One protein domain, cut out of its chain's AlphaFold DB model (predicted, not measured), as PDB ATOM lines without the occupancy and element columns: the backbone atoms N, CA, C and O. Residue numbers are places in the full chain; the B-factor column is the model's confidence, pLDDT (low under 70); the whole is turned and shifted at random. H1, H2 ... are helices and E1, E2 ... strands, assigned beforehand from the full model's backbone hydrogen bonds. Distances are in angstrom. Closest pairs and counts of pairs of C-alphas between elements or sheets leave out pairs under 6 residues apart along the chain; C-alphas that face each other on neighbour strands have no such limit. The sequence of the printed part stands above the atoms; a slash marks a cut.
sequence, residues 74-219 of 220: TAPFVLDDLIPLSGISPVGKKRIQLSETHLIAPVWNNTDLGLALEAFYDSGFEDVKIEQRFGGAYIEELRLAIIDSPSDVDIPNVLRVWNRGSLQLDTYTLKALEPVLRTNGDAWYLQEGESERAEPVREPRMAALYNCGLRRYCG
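AT A GLANCE: This is residues 74 to 219 of the 220 residues of an uncharacterized protein of Oscillibacter sp. 1-3 (UniProt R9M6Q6). A five-strand sheet, curled like part of a barrel, sits in the middle of an elongated domain, with helices H2 and H3 toward one end and a small three-strand sheet beside H5 toward the other. The 146 printed residues hold five named helices and eight named strands, in the order H1 E1 E2 H2 E3 E4 H3 E5 H4 E6 E7 E8 H5, class mixed. The large sheet runs E1 E5 E3 E4 E2, mixed; the small one, E6 E7 E8, is antiparallel. The whole is compact by its radius of gyration of the C-alphas, 16.2 A, and spans 53 by 31 by 23 A.

IN THESE COORDINATES: Find C-alpha 79 at (229.104, 218.126, 225.051), where H1 begins; it ends at residue 82. E1 follows at residues 92 to 97, 16.3 A long, then E2 at 102 to 104. H2, residues 110 to 122, runs 18.3 A from C-alpha 110 at (225.302, 237.095, 232.931). Next read E3 at 136 to 139, E4 at 144 to 147, H3 at 154 to 161 and E5 at 166 to 172, 17.4 A long. H4 is 174 to 177, E6 181 to 183, E7 187 to 192 and E8 195 to 200. H5, residues 204 to 218, runs 20.4 A to C-alpha 218 at (217.989, 197.993, 227.705).

HOW THE PARTS SIT: Start at the large sheet, strongly twisted, with edge strands E1 and E2. E1 and E5 are antiparallel, with N 96 and O 167 2.9 A apart. E5 and E3 are parallel, with N 138 and O 170 at 2.8 A. The hairpin E3 and E4 has N 137 and O 146 at 2.9 A, and E4 and E2 are parallel, with N 145 and O 102 at 2.8 A; these pairs are within hydrogen-bond range. H1 only grazes this sheet. H3 is on it at a height of 8.2 A. H2 touches H3 at a steep tilt of 57 degrees, the same way, closest at the C-alphas of Leu 113 and Asp 154, 5.1 A. Now look to E6, E7 and E8, a meander, each strand the antiparallel neighbour of the one before: N 182 and O 189 are 2.9 A apart, N 190 and O 197 2.8 A, both within hydrogen-bond range. H5 only grazes this sheet and touches H4, closest at the C-alphas of Leu 174 and Leu 214, 6.2 A. In H2, H3 and H5 every O i to N i+4 pair is within hydrogen-bond range; H1 and H4 are too short for one.

THE WHOLE: The C-alphas of Asp 122 and Glu 194, the two farthest apart, are 54.3 A apart. The printed part has no cut. The link from H2 to E3, residues 123 to 135, is long. Residues 150 to 151 are under 70 in pLDDT; the mean of the printed part is 91.8.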
ATOM      1  N   THR A  74     236.602 228.163 235.735       79.75
ATOM      2  CA  THR A  74     235.620 227.340 235.061       79.75
ATOM      3  C   THR A  74     235.834 227.451 233.558       79.75
ATOM      4  O   THR A  74     236.175 228.517 233.062       79.75
ATOM      5  N   ALA A  75     235.721 226.339 232.838       82.38
ATOM      6  CA  ALA A  75     235.837 226.320 231.382       82.38
ATOM      7  C   ALA A  75     234.448 226.441 230.725       82.38
ATOM      8  O   ALA A  75     233.444 226.117 231.380       82.38
ATOM      9  N   PRO A  76     234.368 226.876 229.455       82.50
ATOM     10  CA  PRO A  76     233.166 226.704 228.649       82.50
ATOM     11  C   PRO A  76     232.703 225.243 228.653       82.50
ATOM     12  O   PRO A  76     233.514 224.329 228.805       82.50
ATOM     13  N   PHE A  77     231.397 225.033 228.531       88.38
ATOM     14  CA  PHE A  77     230.834 223.691 228.411       88.38
ATOM     15  C   PHE A  77     231.134 223.103 227.028       88.38
ATOM     16  O   PHE A  77     231.147 223.839 226.043       88.38
ATOM     17  N   VAL A  78     231.368 221.792 226.991       89.31
ATOM     18  CA  VAL A  78     231.564 220.993 225.780       89.31
ATOM     19  C   VAL A  78     230.771 219.700 225.962       89.31
ATOM     20  O   VAL A  78     230.936 219.032 226.985       89.31
ATOM     21  N   LEU A  79     229.927 219.340 224.995       92.38
ATOM     22  CA  LEU A  79     229.104 218.126 225.051       92.38
ATOM     23  C   LEU A  79     229.929 216.858 225.292       92.38
ATOM     24  O   LEU A  79     229.584 216.080 226.177       92.38
ATOM     25  N   ASP A  80     231.030 216.676 224.564       93.12
ATOM     26  CA  ASP A  80     231.849 215.459 224.661       93.12
ATOM     27  C   ASP A  80     232.578 215.310 226.004       93.12
ATOM     28  O   ASP A  80     232.870 214.192 226.424       93.12
ATOM     29  N   ASP A  81     232.798 216.411 226.732       92.38
ATOM     30  CA  ASP A  81     233.305 216.343 228.108       92.38
ATOM     31  C   ASP A  81     232.252 215.738 229.062       92.38
ATOM     32  O   ASP A  81     232.601 215.164 230.095       92.38
ATOM     33  N   LEU A  82     230.962 215.845 228.728       94.75
ATOM     34  CA  LEU A  82     229.858 215.247 229.480       94.75
ATOM     35  C   LEU A  82     229.578 213.809 229.016       94.75
ATOM     36  O   LEU A  82     229.523 212.894 229.839       94.75
ATOM     37  N   ILE A  83     229.387 213.619 227.710       96.31
ATOM     38  CA  ILE A  83     229.150 212.327 227.057       96.31
ATOM     39  C   ILE A  83     229.646 212.402 225.602       96.31
ATOM     40  O   ILE A  83     229.197 213.287 224.874       96.31
ATOM     41  N   PRO A  84     230.537 211.498 225.148       95.44
ATOM     42  CA  PRO A  84     231.191 211.633 223.849       95.44
ATOM     43  C   PRO A  84     230.255 211.179 222.723       95.44
ATOM     44  O   PRO A  84     230.151 209.993 222.407       95.44
ATOM     45  N   LEU A  85     229.535 212.136 222.137       94.12
ATOM     46  CA  LEU A  85     228.517 211.903 221.112       94.12
ATOM     47  C   LEU A  85     228.919 212.432 219.735       94.12
ATOM     48  O   LEU A  85     228.345 211.971 218.753       94.12
ATOM     49  N   SER A  86     229.899 213.335 219.614       87.44
ATOM     50  CA  SER A  86     230.218 213.981 218.325       87.44
ATOM     51  C   SER A  86     230.605 213.011 217.201       87.44
ATOM     52  O   SER A  86     230.425 213.327 216.027       87.44
ATOM     53  N   GLY A  87     231.136 211.831 217.538       87.31
ATOM     54  CA  GLY A  87     231.481 210.782 216.569       87.31
ATOM     55  C   GLY A  87     230.332 209.828 216.220       87.31
ATOM     56  O   GLY A  87     230.499 208.958 215.369       87.31
ATOM     57  N   ILE A  88     229.175 209.956 216.874       93.38
ATOM     58  CA  ILE A  88     228.063 209.009 216.782       93.38
ATOM     59  C   ILE A  88     226.917 209.655 216.006       93.38
ATOM     60  O   ILE A  88     226.463 210.750 216.321       93.38
ATOM     61  N   SER A  89     226.414 208.961 214.984       94.12
ATOM     62  CA  SER A  89     225.274 209.466 214.214       94.12
ATOM     63  C   SER A  89     223.983 209.416 215.043       94.12
ATOM     64  O   SER A  89     223.674 208.365 215.613       94.12
ATOM     65  N   PRO A  90     223.191 210.503 215.086       96.31
ATOM     66  CA  PRO A  90     221.893 210.483 215.742       96.31
ATOM     67  C   PRO A  90     220.909 209.582 214.992       96.31
ATOM     68  O   PRO A  90     220.998 209.404 213.775       96.31
ATOM     69  N   VAL A  91     219.907 209.062 215.705       96.81
ATOM     70  CA  VAL A  91     218.826 208.266 215.092       96.81
ATOM     71  C   VAL A  91     217.848 209.129 214.292       96.81
ATOM     72  O   VAL A  91     217.089 208.622 213.468       96.81
ATOM     73  N   GLY A  92     217.842 210.439 214.538       95.56
ATOM     74  CA  GLY A  92     216.974 211.393 213.865       95.56
ATOM     75  C   GLY A  92     216.938 212.732 214.588       95.56
ATOM     76  O   GLY A  92     217.811 213.041 215.392       95.56
ATOM     77  N   LYS A  93     215.899 213.522 214.315       94.62
ATOM     78  CA  LYS A  93     215.634 214.796 214.991       94.62
ATOM     79  C   LYS A  93     214.243 214.785 215.600       94.62
ATOM     80  O   LYS A  93     213.304 214.308 214.964       94.62
ATOM     81  N   LYS A  94     214.095 215.371 216.787       94.19
ATOM     82  CA  LYS A  94     212.811 215.463 217.492       94.19
ATOM     83  C   LYS A  94     212.603 216.871 218.025       94.19
ATOM     84  O   LYS A  94     213.532 217.482 218.549       94.19
ATOM     85  N   ARG A  95     211.374 217.381 217.896       94.88
ATOM     86  CA  ARG A  95     210.937 218.567 218.636       94.88
ATOM     87  C   ARG A  95     210.512 218.126 220.029       94.88
ATOM     88  O   ARG A  95     209.611 217.302 220.164       94.88
ATOM     89  N   ILE A  96     211.176 218.663 221.036       94.75
ATOM     90  CA  ILE A  96     210.958 218.326 222.439       94.75
ATOM     91  C   ILE A  96     210.272 219.480 223.157       94.75
ATOM     92  O   ILE A  96     210.551 220.646 222.873       94.75
ATOM     93  N   GLN A  97     209.373 219.146 224.078       95.75
ATOM     94  CA  GLN A  97     208.757 220.118 224.976       95.75
ATOM     95  C   GLN A  97     209.649 220.289 226.201       95.75
ATOM     96  O   GLN A  97     209.963 219.310 226.885       95.75
ATOM     97  N   LEU A  98     210.069 221.522 226.482       94.25
ATOM     98  CA  LEU A  98     210.974 221.792 227.598       94.25
ATOM     99  C   LEU A  98     210.306 221.496 228.946       94.25
ATOM    100  O   LEU A  98     210.965 220.997 229.850       94.25
ATOM    101  N   SER A  99     208.993 221.697 229.067       93.00
ATOM    102  CA  SER A  99     208.212 221.372 230.272       93.00
ATOM    103  C   SER A  99     208.305 219.903 230.711       93.00
ATOM    104  O   SER A  99     208.172 219.610 231.897       93.00
ATOM    105  N   GLU A 100     208.569 218.982 229.783       93.00
ATOM    106  CA  GLU A 100     208.593 217.532 230.024       93.00
ATOM    107  C   GLU A 100     210.006 216.931 229.973       93.00
ATOM    108  O   GLU A 100     210.172 215.709 230.017       93.00
ATOM    109  N   THR A 101     211.024 217.786 229.864       95.19
ATOM    110  CA  THR A 101     212.404 217.388 229.572       95.19
ATOM    111  C   THR A 101     213.346 217.849 230.684       95.19
ATOM    112  O   THR A 101     213.209 218.943 231.237       95.19
ATOM    113  N   HIS A 102     214.323 217.023 231.037       97.12
ATOM    114  CA  HIS A 102     215.478 217.445 231.823       97.12
ATOM    115  C   HIS A 102     216.431 218.218 230.915       97.12
ATOM    116  O   HIS A 102     216.704 217.767 229.806       97.12
ATOM    117  N   LEU A 103     216.926 219.371 231.361       95.81
ATOM    118  CA  LEU A 103     217.753 220.244 230.531       95.81
ATOM    119  C   LEU A 103     219.131 220.457 231.156       95.81
ATOM    120  O   LEU A 103     219.240 220.964 232.272       95.81
ATOM    121  N   ILE A 104     220.168 220.111 230.401       95.12
ATOM    122  CA  ILE A 104     221.543 220.541 230.629       95.12
ATOM    123  C   ILE A 104     221.878 221.560 229.541       95.12
ATOM    124  O   ILE A 104     222.080 221.228 228.380       95.12
ATOM    125  N   ALA A 105     221.908 222.821 229.928       92.25
ATOM    126  CA  ALA A 105     222.314 223.943 229.101       92.25
ATOM    127  C   ALA A 105     223.109 224.884 230.022       92.25
ATOM    128  O   ALA A 105     222.516 225.681 230.745       92.25
ATOM    129  N   PRO A 106     224.432 224.722 230.169       89.00
ATOM    130  CA  PRO A 106     225.144 225.422 231.238       89.00
ATOM    131  C   PRO A 106     225.263 226.924 230.971       89.00
ATOM    132  O   PRO A 106     226.060 227.349 230.138       89.00
ATOM    133  N   VAL A 107     224.498 227.731 231.712       84.94
ATOM    134  CA  VAL A 107     224.424 229.191 231.537       84.94
ATOM    135  C   VAL A 107     225.792 229.827 231.801       84.94
ATOM    136  O   VAL A 107     226.387 229.671 232.878       84.94
ATOM    137  N   TRP A 108     226.315 230.551 230.808       83.31
ATOM    138  CA  TRP A 108     227.685 231.060 230.843       83.31
ATOM    139  C   TRP A 108     227.789 232.576 231.007       83.31
ATOM    140  O   TRP A 108     228.685 233.025 231.725       83.31
ATOM    141  N   ASN A 109     226.889 233.358 230.413       86.56
ATOM    142  CA  ASN A 109     227.008 234.812 230.350       86.56
ATOM    143  C   ASN A 109     225.886 235.512 231.134       86.56
ATOM    144  O   ASN A 109     224.707 235.310 230.875       86.56
ATOM    145  N   ASN A 110     226.263 236.359 232.101       87.88
ATOM    146  CA  ASN A 110     225.302 237.095 232.931       87.88
ATOM    147  C   ASN A 110     224.455 238.070 232.105       87.88
ATOM    148  O   ASN A 110     223.280 238.260 232.407       87.88
ATOM    149  N   THR A 111     225.065 238.713 231.109       90.19
ATOM    150  CA  THR A 111     224.384 239.678 230.246       90.19
ATOM    151  C   THR A 111     223.378 238.966 229.354       90.19
ATOM    152  O   THR A 111     222.229 239.384 229.316       90.19
ATOM    153  N   ASP A 112     223.773 237.861 228.719       89.81
ATOM    154  CA  ASP A 112     222.890 237.114 227.815       89.81
ATOM    155  C   ASP A 112     221.708 236.500 228.581       89.81
ATOM    156  O   ASP A 112     220.563 236.620 228.144       89.81
ATOM    157  N   LEU A 113     221.942 235.959 229.788       90.94
ATOM    158  CA  LEU A 113     220.858 235.522 230.672       90.94
ATOM    159  C   LEU A 113     219.926 236.674 231.069       90.94
ATOM    160  O   LEU A 113     218.709 236.499 231.065       90.94
ATOM    161  N   GLY A 114     220.479 237.839 231.418       92.88
ATOM    162  CA  GLY A 114     219.691 239.026 231.756       92.88
ATOM    163  C   GLY A 114     218.779 239.447 230.605       92.88
ATOM    164  O   GLY A 114     217.573 239.573 230.796       92.88
ATOM    165  N   LEU A 115     219.336 239.547 229.396       93.50
ATOM    166  CA  LEU A 115     218.587 239.878 228.184       93.50
ATOM    167  C   LEU A 115     217.523 238.824 227.854       93.50
ATOM    168  O   LEU A 115     216.414 239.177 227.462       93.50
ATOM    169  N   ALA A 116     217.820 237.536 228.042       92.25
ATOM    170  CA  ALA A 116     216.844 236.467 227.832       92.25
ATOM    171  C   ALA A 116     215.676 236.540 228.833       92.25
ATOM    172  O   ALA A 116     214.530 236.293 228.459       92.25
ATOM    173  N   LEU A 117     215.946 236.894 230.095       93.94
ATOM    174  CA  LEU A 117     214.916 237.095 231.119       93.94
ATOM    175  C   LEU A 117     214.039 238.315 230.816       93.94
ATOM    176  O   LEU A 117     212.819 238.223 230.933       93.94
ATOM    177  N   GLU A 118     214.647 239.432 230.413       95.62
ATOM    178  CA  GLU A 118     213.938 240.650 229.999       95.62
ATOM    179  C   GLU A 118     213.050 240.376 228.782       95.62
ATOM    180  O   GLU A 118     211.848 240.623 228.829       95.62
ATOM    181  N   ALA A 119     213.597 239.741 227.741       92.50
ATOM    182  CA  ALA A 119     212.840 239.382 226.545       92.50
ATOM    183  C   ALA A 119     211.662 238.443 226.852       92.50
ATOM    184  O   ALA A 119     210.584 238.588 226.276       92.50
ATOM    185  N   PHE A 120     211.844 237.489 227.769       94.00
ATOM    186  CA  PHE A 120     210.774 236.580 228.182       94.00
ATOM    187  C   PHE A 120     209.686 237.275 229.016       94.00
ATOM    188  O   PHE A 120     208.504 236.930 228.923       94.00
ATOM    189  N   TYR A 121     210.064 238.266 229.824       93.88
ATOM    190  CA  TYR A 121     209.106 239.114 230.526       93.88
ATOM    191  C   TYR A 121     208.299 239.970 229.540       93.88
ATOM    192  O   TYR A 121     207.069 239.979 229.599       93.88
ATOM    193  N   ASP A 122     208.982 240.626 228.603       95.19
ATOM    194  CA  ASP A 122     208.372 241.495 227.594       95.19
ATOM    195  C   ASP A 122     207.452 240.724 226.637       95.19
ATOM    196  O   ASP A 122     206.459 241.268 226.154       95.19
ATOM    197  N   SER A 123     207.720 239.433 226.413       91.31
ATOM    198  CA  SER A 123     206.835 238.545 225.653       91.31
ATOM    199  C   SER A 123     205.594 238.097 226.434       91.31
ATOM    200  O   SER A 123     204.836 237.267 225.942       91.31
ATOM    201  N   GLY A 124     205.395 238.548 227.677       92.25
ATOM    202  CA  GLY A 124     204.254 238.149 228.500       92.25
ATOM    203  C   GLY A 124     204.257 236.669 228.897       92.25
ATOM    204  O   GLY A 124     203.187 236.091 229.085       92.25
ATOM    205  N   PHE A 125     205.438 236.049 229.042       89.12
ATOM    206  CA  PHE A 125     205.596 234.625 229.390       89.12
ATOM    207  C   PHE A 125     204.994 233.650 228.359       89.12
ATOM    208  O   PHE A 125     204.567 232.536 228.704       89.12
ATOM    209  N   GLU A 126     204.933 234.083 227.097       87.31
ATOM    210  CA  GLU A 126     204.447 233.288 225.974       87.31
ATOM    211  C   GLU A 126     205.178 231.950 225.804       87.31
ATOM    212  O   GLU A 126     206.347 231.770 226.153       87.31
ATOM    213  N   ASP A 127     204.452 230.983 225.245       87.56
ATOM    214  CA  ASP A 127     205.014 229.694 224.869       87.56
ATOM    215  C   ASP A 127     205.726 229.805 223.516       87.56
ATOM    216  O   ASP A 127     205.098 230.066 222.488       87.56
ATOM    217  N   VAL A 128     207.048 229.619 223.511       87.06
ATOM    218  CA  VAL A 128     207.883 229.900 222.335       87.06
ATOM    219  C   VAL A 128     208.315 228.618 221.632       87.06
ATOM    220  O   VAL A 128     209.051 227.786 222.167       87.06
ATOM    221  N   LYS A 129     207.929 228.475 220.365       87.81
ATOM    222  CA  LYS A 129     208.535 227.477 219.477       87.81
ATOM    223  C   LYS A 129     209.846 228.033 218.957       87.81
ATOM    224  O   LYS A 129     209.849 228.904 218.092       87.81
ATOM    225  N   ILE A 130     210.957 227.533 219.484       84.50
ATOM    226  CA  ILE A 130     212.254 227.962 218.993       84.50
ATOM    227  C   ILE A 130     212.508 227.260 217.657       84.50
ATOM    228  O   ILE A 130     212.534 226.028 217.581       84.50
ATOM    229  N   GLU A 131     212.639 228.057 216.598       83.19
ATOM    230  CA  GLU A 131     212.974 227.587 215.245       83.19
ATOM    231  C   GLU A 131     214.482 227.638 214.962       83.19
ATOM    232  O   GLU A 131     214.968 227.006 214.022       83.19
ATOM    233  N   GLN A 132     215.239 228.365 215.792       81.62
ATOM    234  CA  GLN A 132     216.697 228.358 215.751       81.62
ATOM    235  C   GLN A 132     217.219 226.934 215.957       81.62
ATOM    236  O   GLN A 132     216.747 226.182 216.812       81.62
ATOM    237  N   ARG A 133     218.209 226.559 215.146       76.94
ATOM    238  CA  ARG A 133     218.890 225.273 215.283       76.94
ATOM    239  C   ARG A 133     219.904 225.368 216.412       76.94
ATOM    240  O   ARG A 133     220.802 226.203 216.345       76.94
ATOM    241  N   PHE A 134     219.785 224.480 217.391       79.75
ATOM    242  CA  PHE A 134     220.778 224.312 218.445       79.75
ATOM    243  C   PHE A 134     221.678 223.122 218.137       79.75
ATOM    244  O   PHE A 134     221.204 222.090 217.659       79.75
ATOM    245  N   GLY A 135     222.966 223.266 218.449       85.44
ATOM    246  CA  GLY A 135     223.828 222.112 218.680       85.44
ATOM    247  C   GLY A 135     223.435 221.436 219.992       85.44
ATOM    248  O   GLY A 135     223.063 222.113 220.958       85.44
ATOM    249  N   GLY A 136     223.483 220.109 220.031       91.25
ATOM    250  CA  GLY A 136     223.135 219.358 221.226       91.25
ATOM    251  C   GLY A 136     222.583 217.972 220.938       91.25
ATOM    252  O   GLY A 136     222.531 217.520 219.796       91.25
ATOM    253  N   ALA A 137     222.138 217.314 222.000       95.38
ATOM    254  CA  ALA A 137     221.649 215.948 221.970       95.38
ATOM    255  C   ALA A 137     220.393 215.794 222.830       95.38
ATOM    256  O   ALA A 137     220.269 216.397 223.894       95.38
ATOM    257  N   TYR A 138     219.477 214.941 222.386       97.12
ATOM    258  CA  TYR A 138     218.345 214.476 223.174       97.12
ATOM    259  C   TYR A 138     218.421 212.961 223.357       97.12
ATOM    260  O   TYR A 138     218.337 212.226 222.375       97.12
ATOM    261  N   ILE A 139     218.565 212.495 224.600       98.19
ATOM    262  CA  ILE A 139     218.532 211.068 224.948       98.19
ATOM    263  C   ILE A 139     217.105 210.716 225.368       98.19
ATOM    264  O   ILE A 139     216.629 211.156 226.419       98.19
ATOM    265  N   GLU A 140     216.420 209.942 224.528       97.56
ATOM    266  CA  GLU A 140     214.968 209.773 224.593       97.56
ATOM    267  C   GLU A 140     214.490 209.090 225.878       97.56
ATOM    268  O   GLU A 140     213.601 209.610 226.557       97.56
ATOM    269  N   GLU A 141     215.097 207.966 226.254       97.75
ATOM    270  CA  GLU A 141     214.681 207.190 227.424       97.75
ATOM    271  C   GLU A 141     214.882 207.960 228.737       97.75
ATOM    272  O   GLU A 141     214.104 207.804 229.676       97.75
ATOM    273  N   LEU A 142     215.887 208.841 228.783       98.12
ATOM    274  CA  LEU A 142     216.173 209.701 229.935       98.12
ATOM    275  C   LEU A 142     215.388 211.016 229.912       98.12
ATOM    276  O   LEU A 142     215.464 211.781 230.873       98.12
ATOM    277  N   ARG A 143     214.679 211.309 228.811       97.75
ATOM    278  CA  ARG A 143     214.097 212.627 228.517       97.75
ATOM    279  C   ARG A 143     215.087 213.746 228.833       97.75
ATOM    280  O   ARG A 143     214.737 214.710 229.509       97.75
ATOM    281  N   LEU A 144     216.330 213.587 228.389       98.19
ATOM    282  CA  LEU A 144     217.429 214.492 228.706       98.19
ATOM    283  C   LEU A 144     217.848 215.250 227.452       98.19
ATOM    284  O   LEU A 144     218.337 214.644 226.504       98.19
ATOM    285  N   ALA A 145     217.668 216.566 227.465       96.38
ATOM    286  CA  ALA A 145     218.211 217.481 226.473       96.38
ATOM    287  C   ALA A 145     219.519 218.085 226.976       96.38
ATOM    288  O   ALA A 145     219.591 218.578 228.102       96.38
ATOM    289  N   ILE A 146     220.529 218.079 226.117       95.69
ATOM    290  CA  ILE A 146     221.837 218.676 226.354       95.69
ATOM    291  C   ILE A 146     222.078 219.676 225.231       95.69
ATOM    292  O   ILE A 146     222.006 219.301 224.063       95.69
ATOM    293  N   ILE A 147     222.338 220.936 225.568       92.38
ATOM    294  CA  ILE A 147     222.593 222.003 224.597       92.38
ATOM    295  C   ILE A 147     224.075 222.347 224.621       92.38
ATOM    296  O   ILE A 147     224.627 222.671 225.671       92.38
ATOM    297  N   ASP A 148     224.689 222.292 223.445       82.31
ATOM    298  CA  ASP A 148     226.131 222.448 223.227       82.31
ATOM    299  C   ASP A 148     226.482 223.778 222.534       82.31
ATOM    300  O   ASP A 148     227.534 223.928 221.924       82.31
ATOM    301  N   SER A 149     225.574 224.761 222.573       74.06
ATOM    302  CA  SER A 149     225.798 226.092 221.991       74.06
ATOM    303  C   SER A 149     226.000 227.138 223.089       74.06
ATOM    304  O   SER A 149     225.011 227.570 223.684       74.06
ATOM    305  N   PRO A 150     227.241 227.597 223.354       62.09
ATOM    306  CA  PRO A 150     227.513 228.586 224.395       62.09
ATOM    307  C   PRO A 150     226.802 229.928 224.190       62.09
ATOM    308  O   PRO A 150     226.609 230.643 225.166       62.09
ATOM    309  N   SER A 151     226.445 230.278 222.948       66.06
ATOM    310  CA  SER A 151     225.832 231.566 222.598       66.06
ATOM    311  C   SER A 151     224.332 231.643 222.856       66.06
ATOM    312  O   SER A 151     223.791 232.740 222.866       66.06
ATOM    313  N   ASP A 152     223.651 230.507 223.034       72.25
ATOM    314  CA  ASP A 152     222.184 230.482 223.045       72.25
ATOM    315  C   ASP A 152     221.607 229.567 224.133       72.25
ATOM    316  O   ASP A 152     220.427 229.225 224.097       72.25
ATOM    317  N   VAL A 153     222.413 229.143 225.112       85.94
ATOM    318  CA  VAL A 153     221.932 228.310 226.229       85.94
ATOM    319  C   VAL A 153     220.916 229.039 227.112       85.94
ATOM    320  O   VAL A 153     220.092 228.385 227.752       85.94
ATOM    321  N   ASP A 154     220.942 230.369 227.157       89.31
ATOM    322  CA  ASP A 154     220.139 231.159 228.092       89.31
ATOM    323  C   ASP A 154     218.638 231.067 227.794       89.31
ATOM    324  O   ASP A 154     217.845 230.817 228.703       89.31
ATOM    325  N   ILE A 155     218.245 231.165 226.518       90.38
ATOM    326  CA  ILE A 155     216.833 231.131 226.102       90.38
ATOM    327  C   ILE A 155     216.172 229.788 226.477       90.38
ATOM    328  O   ILE A 155     215.152 229.806 227.173       90.38
ATOM    329  N   PRO A 156     216.723 228.611 226.106       91.44
ATOM    330  CA  PRO A 156     216.189 227.326 226.543       91.44
ATOM    331  C   PRO A 156     216.127 227.169 228.064       91.44
ATOM    332  O   PRO A 156     215.164 226.589 228.560       91.44
ATOM    333  N   ASN A 157     217.108 227.688 228.819       90.50
ATOM    334  CA  ASN A 157     217.054 227.642 230.284       90.50
ATOM    335  C   ASN A 157     215.901 228.465 230.842       90.50
ATOM    336  O   ASN A 157     215.140 227.952 231.661       90.50
ATOM    337  N   VAL A 158     215.762 229.719 230.404       92.12
ATOM    338  CA  VAL A 158     214.679 230.601 230.850       92.12
ATOM    339  C   VAL A 158     213.334 229.947 230.547       92.12
ATOM    340  O   VAL A 158     212.545 229.710 231.456       92.12
ATOM    341  N   LEU A 159     213.102 229.524 229.305       92.94
ATOM    342  CA  LEU A 159     211.854 228.858 228.933       92.94
ATOM    343  C   LEU A 159     211.601 227.595 229.775       92.94
ATOM    344  O   LEU A 159     210.497 227.397 230.292       92.94
ATOM    345  N   ARG A 160     212.637 226.780 230.013       92.81
ATOM    346  CA  ARG A 160     212.534 225.574 230.841       92.81
ATOM    347  C   ARG A 160     212.125 225.868 232.281       92.81
ATOM    348  O   ARG A 160     211.311 225.114 232.820       92.81
ATOM    349  N   VAL A 161     212.671 226.911 232.908       90.44
ATOM    350  CA  VAL A 161     212.348 227.286 234.298       90.44
ATOM    351  C   VAL A 161     210.858 227.600 234.448       90.44
ATOM    352  O   VAL A 161     210.242 227.190 235.431       90.44
ATOM    353  N   TRP A 162     210.252 228.240 233.446       92.56
ATOM    354  CA  TRP A 162     208.824 228.576 233.444       92.56
ATOM    355  C   TRP A 162     207.932 227.551 232.728       92.56
ATOM    356  O   TRP A 162     206.749 227.814 232.501       92.56
ATOM    357  N   ASN A 163     208.454 226.357 232.425       93.00
ATOM    358  CA  ASN A 163     207.732 225.287 231.725       93.00
ATOM    359  C   ASN A 163     207.089 225.784 230.420       93.00
ATOM    360  O   ASN A 163     205.902 225.563 230.155       93.00
ATOM    361  N   ARG A 164     207.882 226.508 229.636       94.38
ATOM    362  CA  ARG A 164     207.551 226.995 228.304       94.38
ATOM    363  C   ARG A 164     208.543 226.449 227.303       94.38
ATOM    364  O   ARG A 164     209.658 226.067 227.639       94.38
ATOM    365  N   GLY A 165     208.119 226.487 226.061       92.88
ATOM    366  CA  GLY A 165     208.937 226.383 224.890       92.88
ATOM    367  C   GLY A 165     209.194 224.969 224.408       92.88
ATOM    368  O   GLY A 165     209.132 223.974 225.134       92.88
ATOM    369  N   SER A 166     209.534 224.918 223.127       94.69
ATOM    370  CA  SER A 166     209.994 223.709 222.461       94.69
ATOM    371  C   SER A 166     211.178 224.020 221.572       94.69
ATOM    372  O   SER A 166     211.281 225.116 221.018       94.69
ATOM    373  N   LEU A 167     212.044 223.033 221.390       93.50
ATOM    374  CA  LEU A 167     213.189 223.133 220.493       93.50
ATOM    375  C   LEU A 167     213.439 221.799 219.797       93.50
ATOM    376  O   LEU A 167     212.927 220.760 220.218       93.50
ATOM    377  N   GLN A 168     214.189 221.833 218.701       93.69
ATOM    378  CA  GLN A 168     214.521 220.650 217.916       93.69
ATOM    379  C   GLN A 168     215.977 220.243 218.160       93.69
ATOM    380  O   GLN A 168     216.870 221.074 218.009       93.69
ATOM    381  N   LEU A 169     216.208 218.970 218.491       94.38
ATOM    382  CA  LEU A 169     217.547 218.409 218.712       94.38
ATOM    383  C   LEU A 169     217.759 217.112 217.944       94.38
ATOM    384  O   LEU A 169     216.807 216.378 217.645       94.38
ATOM    385  N   ASP A 170     219.032 216.829 217.682       95.38
ATOM    386  CA  ASP A 170     219.491 215.502 217.299       95.38
ATOM    387  C   ASP A 170     219.180 214.513 218.424       95.38
ATOM    388  O   ASP A 170     219.418 214.765 219.604       95.38
ATOM    389  N   THR A 171     218.548 213.408 218.054       96.81
ATOM    390  CA  THR A 171     217.995 212.425 218.980       96.81
ATOM    391  C   THR A 171     218.853 211.176 218.993       96.81
ATOM    392  O   THR A 171     219.271 210.683 217.946       96.81
ATOM    393  N   TYR A 172     219.054 210.643 220.189       97.94
ATOM    394  CA  TYR A 172     219.765 209.413 220.475       97.94
ATOM    395  C   TYR A 172     218.876 208.533 221.348       97.94
ATOM    396  O   TYR A 172     218.110 209.024 222.182       97.94
ATOM    397  N   THR A 173     218.995 207.223 221.170       98.06
ATOM    398  CA  THR A 173     218.372 206.238 222.056       98.06
ATOM    399  C   THR A 173     219.464 205.444 222.741       98.06
ATOM    400  O   THR A 173     220.497 205.144 222.136       98.06
ATOM    401  N   LEU A 174     219.248 205.071 223.996       97.94
ATOM    402  CA  LEU A 174     220.179 204.223 224.735       97.94
ATOM    403  C   LEU A 174     220.427 202.905 223.999       97.94
ATOM    404  O   LEU A 174     221.561 202.442 223.934       97.94
ATOM    405  N   LYS A 175     219.390 202.360 223.351       96.75
ATOM    406  CA  LYS A 175     219.505 201.160 222.514       96.75
ATOM    407  C   LYS A 175     220.442 201.339 221.312       96.75
ATOM    408  O   LYS A 175     221.129 200.392 220.948       96.75
ATOM    409  N   ALA A 176     220.449 202.511 220.675       96.56
ATOM    410  CA  ALA A 176     221.351 202.794 219.556       96.56
ATOM    411  C   ALA A 176     222.773 203.141 220.020       96.56
ATOM    412  O   ALA A 176     223.727 202.861 219.301       96.56
ATOM    413  N   LEU A 177     222.913 203.726 221.214       97.06
ATOM    414  CA  LEU A 177     224.208 204.069 221.803       97.06
ATOM    415  C   LEU A 177     224.948 202.843 222.353       97.06
ATOM    416  O   LEU A 177     226.155 202.754 222.192       97.06
ATOM    417  N   GLU A 178     224.242 201.900 222.982       95.19
ATOM    418  CA  GLU A 178     224.819 200.716 223.639       95.19
ATOM    419  C   GLU A 178     225.893 199.949 222.837       95.19
ATOM    420  O   GLU A 178     226.921 199.615 223.433       95.19
ATOM    421  N   PRO A 179     225.721 199.663 221.529       94.00
ATOM    422  CA  PRO A 179     226.725 198.918 220.770       94.00
ATOM    423  C   PRO A 179     227.977 199.735 220.436       94.00
ATOM    424  O   PRO A 179     229.000 199.149 220.085       94.00
ATOM    425  N   VAL A 180     227.906 201.068 220.509       95.81
ATOM    426  CA  VAL A 180     228.976 201.974 220.056       95.81
ATOM    427  C   VAL A 180     229.581 202.829 221.162       95.81
ATOM    428  O   VAL A 180     230.628 203.431 220.949       95.81
ATOM    429  N   LEU A 181     228.956 202.873 222.337       96.88
ATOM    430  CA  LEU A 181     229.395 203.650 223.485       96.88
ATOM    431  C   LEU A 181     229.243 202.820 224.757       96.88
ATOM    432  O   LEU A 181     228.166 202.327 225.086       96.88
ATOM    433  N   ARG A 182     230.331 202.674 225.509       95.62
ATOM    434  CA  ARG A 182     230.353 201.966 226.794       95.62
ATOM    435  C   ARG A 182     231.110 202.784 227.828       95.62
ATOM    436  O   ARG A 182     231.905 203.651 227.484       95.62
ATOM    437  N   THR A 183     230.895 202.502 229.109       94.88
ATOM    438  CA  THR A 183     231.709 203.083 230.182       94.88
ATOM    439  C   THR A 183     231.797 202.169 231.392       94.88
ATOM    440  O   THR A 183     230.842 201.477 231.744       94.88
ATOM    441  N   ASN A 184     232.955 202.187 232.047       91.75
ATOM    442  CA  ASN A 184     233.171 201.546 233.342       91.75
ATOM    443  C   ASN A 184     233.073 202.532 234.525       91.75
ATOM    444  O   ASN A 184     233.268 202.106 235.658       91.75
ATOM    445  N   GLY A 185     232.775 203.813 234.272       89.88
ATOM    446  CA  GLY A 185     232.773 204.888 235.271       89.88
ATOM    447  C   GLY A 185     234.046 205.741 235.286       89.88
ATOM    448  O   GLY A 185     233.960 206.915 235.635       89.88
ATOM    449  N   ASP A 186     235.179 205.196 234.832       91.50
ATOM    450  CA  ASP A 186     236.471 205.899 234.762       91.50
ATOM    451  C   ASP A 186     236.815 206.347 233.334       91.50
ATOM    452  O   ASP A 186     237.439 207.388 233.124       91.50
ATOM    453  N   ALA A 187     236.399 205.563 232.338       95.62
ATOM    454  CA  ALA A 187     236.603 205.830 230.923       95.62
ATOM    455  C   ALA A 187     235.334 205.552 230.105       95.62
ATOM    456  O   ALA A 187     234.544 204.654 230.416       95.62
ATOM    457  N   TRP A 188     235.149 206.344 229.056       97.00
ATOM    458  CA  TRP A 188     234.275 206.070 227.928       97.00
ATOM    459  C   TRP A 188     235.026 205.225 226.900       97.00
ATOM    460  O   TRP A 188     236.213 205.442 226.668       97.00
ATOM    461  N   TYR A 189     234.330 204.286 226.274       96.50
ATOM    462  CA  TYR A 189     234.852 203.418 225.227       96.50
ATOM    463  C   TYR A 189     233.951 203.549 224.000       96.50
ATOM    464  O   TYR A 189     232.769 203.203 224.068       96.50
ATOM    465  N   LEU A 190     234.499 204.082 222.910       95.25
ATOM    466  CA  LEU A 190     233.801 204.312 221.651       95.25
ATOM    467  C   LEU A 190     234.206 203.258 220.623       95.25
ATOM    468  O   LEU A 190     235.397 203.065 220.369       95.25
ATOM    469  N   GLN A 191     233.222 202.610 220.005       92.12
ATOM    470  CA  GLN A 191     233.455 201.682 218.903       92.12
ATOM    471  C   GLN A 191     233.559 202.457 217.584       92.12
ATOM    472  O   GLN A 191     232.582 203.033 217.106       92.12
ATOM    473  N   GLU A 192     234.731 202.415 216.959       85.81
ATOM    474  CA  GLU A 192     235.014 203.018 215.658       85.81
ATOM    475  C   GLU A 192     235.433 201.906 214.684       85.81
ATOM    476  O   GLU A 192     236.603 201.529 214.587       85.81
ATOM    477  N   GLY A 193     234.457 201.320 213.982       82.31
ATOM    478  CA  GLY A 193     234.698 200.182 213.089       82.31
ATOM    479  C   GLY A 193     235.146 198.937 213.859       82.31
ATOM    480  O   GLY A 193     234.408 198.445 214.709       82.31
ATOM    481  N   GLU A 194     236.348 198.428 213.568       81.06
ATOM    482  CA  GLU A 194     236.958 197.297 214.295       81.06
ATOM    483  C   GLU A 194     237.813 197.731 215.499       81.06
ATOM    484  O   GLU A 194     238.269 196.886 216.267       81.06
ATOM    485  N   SER A 195     238.028 199.036 215.683       85.75
ATOM    486  CA  SER A 195     238.825 199.582 216.783       85.75
ATOM    487  C   SER A 195     237.961 200.176 217.890       85.75
ATOM    488  O   SER A 195     236.865 200.677 217.646       85.75
ATOM    489  N   GLU A 196     238.481 200.142 219.114       92.00
ATOM    490  CA  GLU A 196     237.901 200.826 220.265       92.00
ATOM    491  C   GLU A 196     238.826 201.965 220.700       92.00
ATOM    492  O   GLU A 196     240.032 201.768 220.870       92.00
ATOM    493  N   ARG A 197     238.252 203.154 220.897       93.25
ATOM    494  CA  ARG A 197     238.940 204.319 221.457       93.25
ATOM    495  C   ARG A 197     238.465 204.552 222.885       93.25
ATOM    496  O   ARG A 197     237.265 204.615 223.132       93.25
ATOM    497  N   ALA A 198     239.407 204.707 223.812       94.81
ATOM    498  CA  ALA A 198     239.115 205.026 225.205       94.81
ATOM    499  C   ALA A 198     239.379 206.508 225.505       94.81
ATOM    500  O   ALA A 198     240.408 207.053 225.103       94.81
ATOM    501  N   GLU A 199     238.481 207.135 226.258       94.75
ATOM    502  CA  GLU A 199     238.585 208.524 226.713       94.75
ATOM    503  C   GLU A 199     238.228 208.632 228.198       94.75
ATOM    504  O   GLU A 199     237.379 207.882 228.669       94.75
ATOM    505  N   PRO A 200     238.844 209.534 228.979       95.38
ATOM    506  CA  PRO A 200     238.544 209.642 230.405       95.38
ATOM    507  C   PRO A 200     237.134 210.197 230.657       95.38
ATOM    508  O   PRO A 200     236.701 211.147 230.003       95.38
ATOM    509  N   VAL A 201     236.442 209.666 231.667       93.44
ATOM    510  CA  VAL A 201     235.192 210.247 232.174       93.44
ATOM    511  C   VAL A 201     235.516 211.525 232.945       93.44
ATOM    512  O   VAL A 201     236.221 211.493 233.952       93.44
ATOM    513  N   ARG A 202     234.979 212.665 232.495       91.31
ATOM    514  CA  ARG A 202     235.137 213.958 233.189       91.31
ATOM    515  C   ARG A 202     233.967 214.301 234.104       91.31
ATOM    516  O   ARG A 202     234.148 215.044 235.063       91.31
ATOM    517  N   GLU A 203     232.791 213.739 233.831       91.62
ATOM    518  CA  GLU A 203     231.589 213.883 234.652       91.62
ATOM    519  C   GLU A 203     231.073 212.498 235.095       91.62
ATOM    520  O   GLU A 203     230.273 211.869 234.391       91.62
ATOM    521  N   PRO A 204     231.514 211.996 236.266       91.25
ATOM    522  CA  PRO A 204     231.142 210.671 236.767       91.25
ATOM    523  C   PRO A 204     229.634 210.461 236.912       91.25
ATOM    524  O   PRO A 204     229.146 209.342 236.733       91.25
ATOM    525  N   ARG A 205     228.865 211.527 237.187       93.12
ATOM    526  CA  ARG A 205     227.401 211.433 237.283       93.12
ATOM    527  C   ARG A 205     226.768 211.083 235.945       93.12
ATOM    528  O   ARG A 205     225.780 210.354 235.932       93.12
ATOM    529  N   MET A 206     227.326 211.563 234.834       95.38
ATOM    530  CA  MET A 206     226.820 211.239 233.502       95.38
ATOM    531  C   MET A 206     227.152 209.798 233.114       95.38
ATOM    532  O   MET A 206     226.281 209.098 232.604       95.38
ATOM    533  N   ALA A 207     228.358 209.314 233.430       94.81
ATOM    534  CA  ALA A 207     228.713 207.904 233.237       94.81
ATOM    535  C   ALA A 207     227.807 206.972 234.061       94.81
ATOM    536  O   ALA A 207     227.261 205.992 233.547       94.81
ATOM    537  N   ALA A 208     227.566 207.325 235.325       94.81
ATOM    538  CA  ALA A 208     226.609 206.645 236.187       94.81
ATOM    539  C   ALA A 208     225.181 206.661 235.621       94.81
ATOM    540  O   ALA A 208     224.523 205.619 235.592       94.81
ATOM    541  N   LEU A 209     224.707 207.821 235.160       96.81
ATOM    542  CA  LEU A 209     223.373 207.992 234.589       96.81
ATOM    543  C   LEU A 209     223.205 207.143 233.327       96.81
ATOM    544  O   LEU A 209     222.199 206.449 233.192       96.81
ATOM    545  N   TYR A 210     224.204 207.155 232.445       97.19
ATOM    546  CA  TYR A 210     224.225 206.353 231.228       97.19
ATOM    547  C   TYR A 210     224.137 204.855 231.542       97.19
ATOM    548  O   TYR A 210     223.244 204.172 231.037       97.19
ATOM    549  N   ASN A 211     224.976 204.355 232.456       95.81
ATOM    550  CA  ASN A 211     224.935 202.951 232.863       95.81
ATOM    551  C   ASN A 211     223.610 202.580 233.541       95.81
ATOM    552  O   ASN A 211     223.041 201.537 233.231       95.81
ATOM    553  N   CYS A 212     223.069 203.425 234.424       96.50
ATOM    554  CA  CYS A 212     221.756 203.172 235.025       96.50
ATOM    555  C   CYS A 212     220.648 203.135 233.965       96.50
ATOM    556  O   CYS A 212     219.795 202.250 234.014       96.50
ATOM    557  N   GLY A 213     220.697 204.042 232.986       97.69
ATOM    558  CA  GLY A 213     219.783 204.064 231.849       97.69
ATOM    559  C   GLY A 213     219.847 202.775 231.031       97.69
ATOM    560  O   GLY A 213     218.810 202.160 230.789       97.69
ATOM    561  N   LEU A 214     221.045 202.319 230.649       97.44
ATOM    562  CA  LEU A 214     221.219 201.062 229.910       97.44
ATOM    563  C   LEU A 214     220.627 199.871 230.668       97.44
ATOM    564  O   LEU A 214     219.914 199.049 230.093       97.44
ATOM    565  N   ARG A 215     220.877 199.789 231.975       95.56
ATOM    566  CA  ARG A 215     220.321 198.720 232.812       95.56
ATOM    567  C   ARG A 215     218.794 198.779 232.862       95.56
ATOM    568  O   ARG A 215     218.120 197.770 232.676       95.56
ATOM    569  N   ARG A 216     218.243 199.984 233.032       96.81
ATOM    570  CA  ARG A 216     216.805 200.226 233.202       96.81
ATOM    571  C   ARG A 216     215.980 200.032 231.931       96.81
ATOM    572  O   ARG A 216     214.852 199.545 232.009       96.81
ATOM    573  N   TYR A 217     216.504 200.467 230.789       97.12
ATOM    574  CA  TYR A 217     215.751 200.554 229.535       97.12
ATOM    575  C   TYR A 217     216.233 199.565 228.467       97.12
ATOM    576  O   TYR A 217     215.494 199.288 227.524       97.12
ATOM    577  N   CYS A 218     217.432 198.992 228.623       94.38
ATOM    578  CA  CYS A 218     217.989 197.993 227.705       94.38
ATOM    579  C   CYS A 218     218.233 196.619 228.362       94.38
ATOM    580  O   CYS A 218     218.588 195.679 227.656       94.38
ATOM    581  N   GLY A 219     218.006 196.472 229.676       81.69
ATOM    582  CA  GLY A 219     218.040 195.180 230.379       81.69
ATOM    583  C   GLY A 219     219.438 194.646 230.713       81.69
ATOM    584  O   GLY A 219     219.604 193.431 230.829       81.69
TER     585      GLY A 219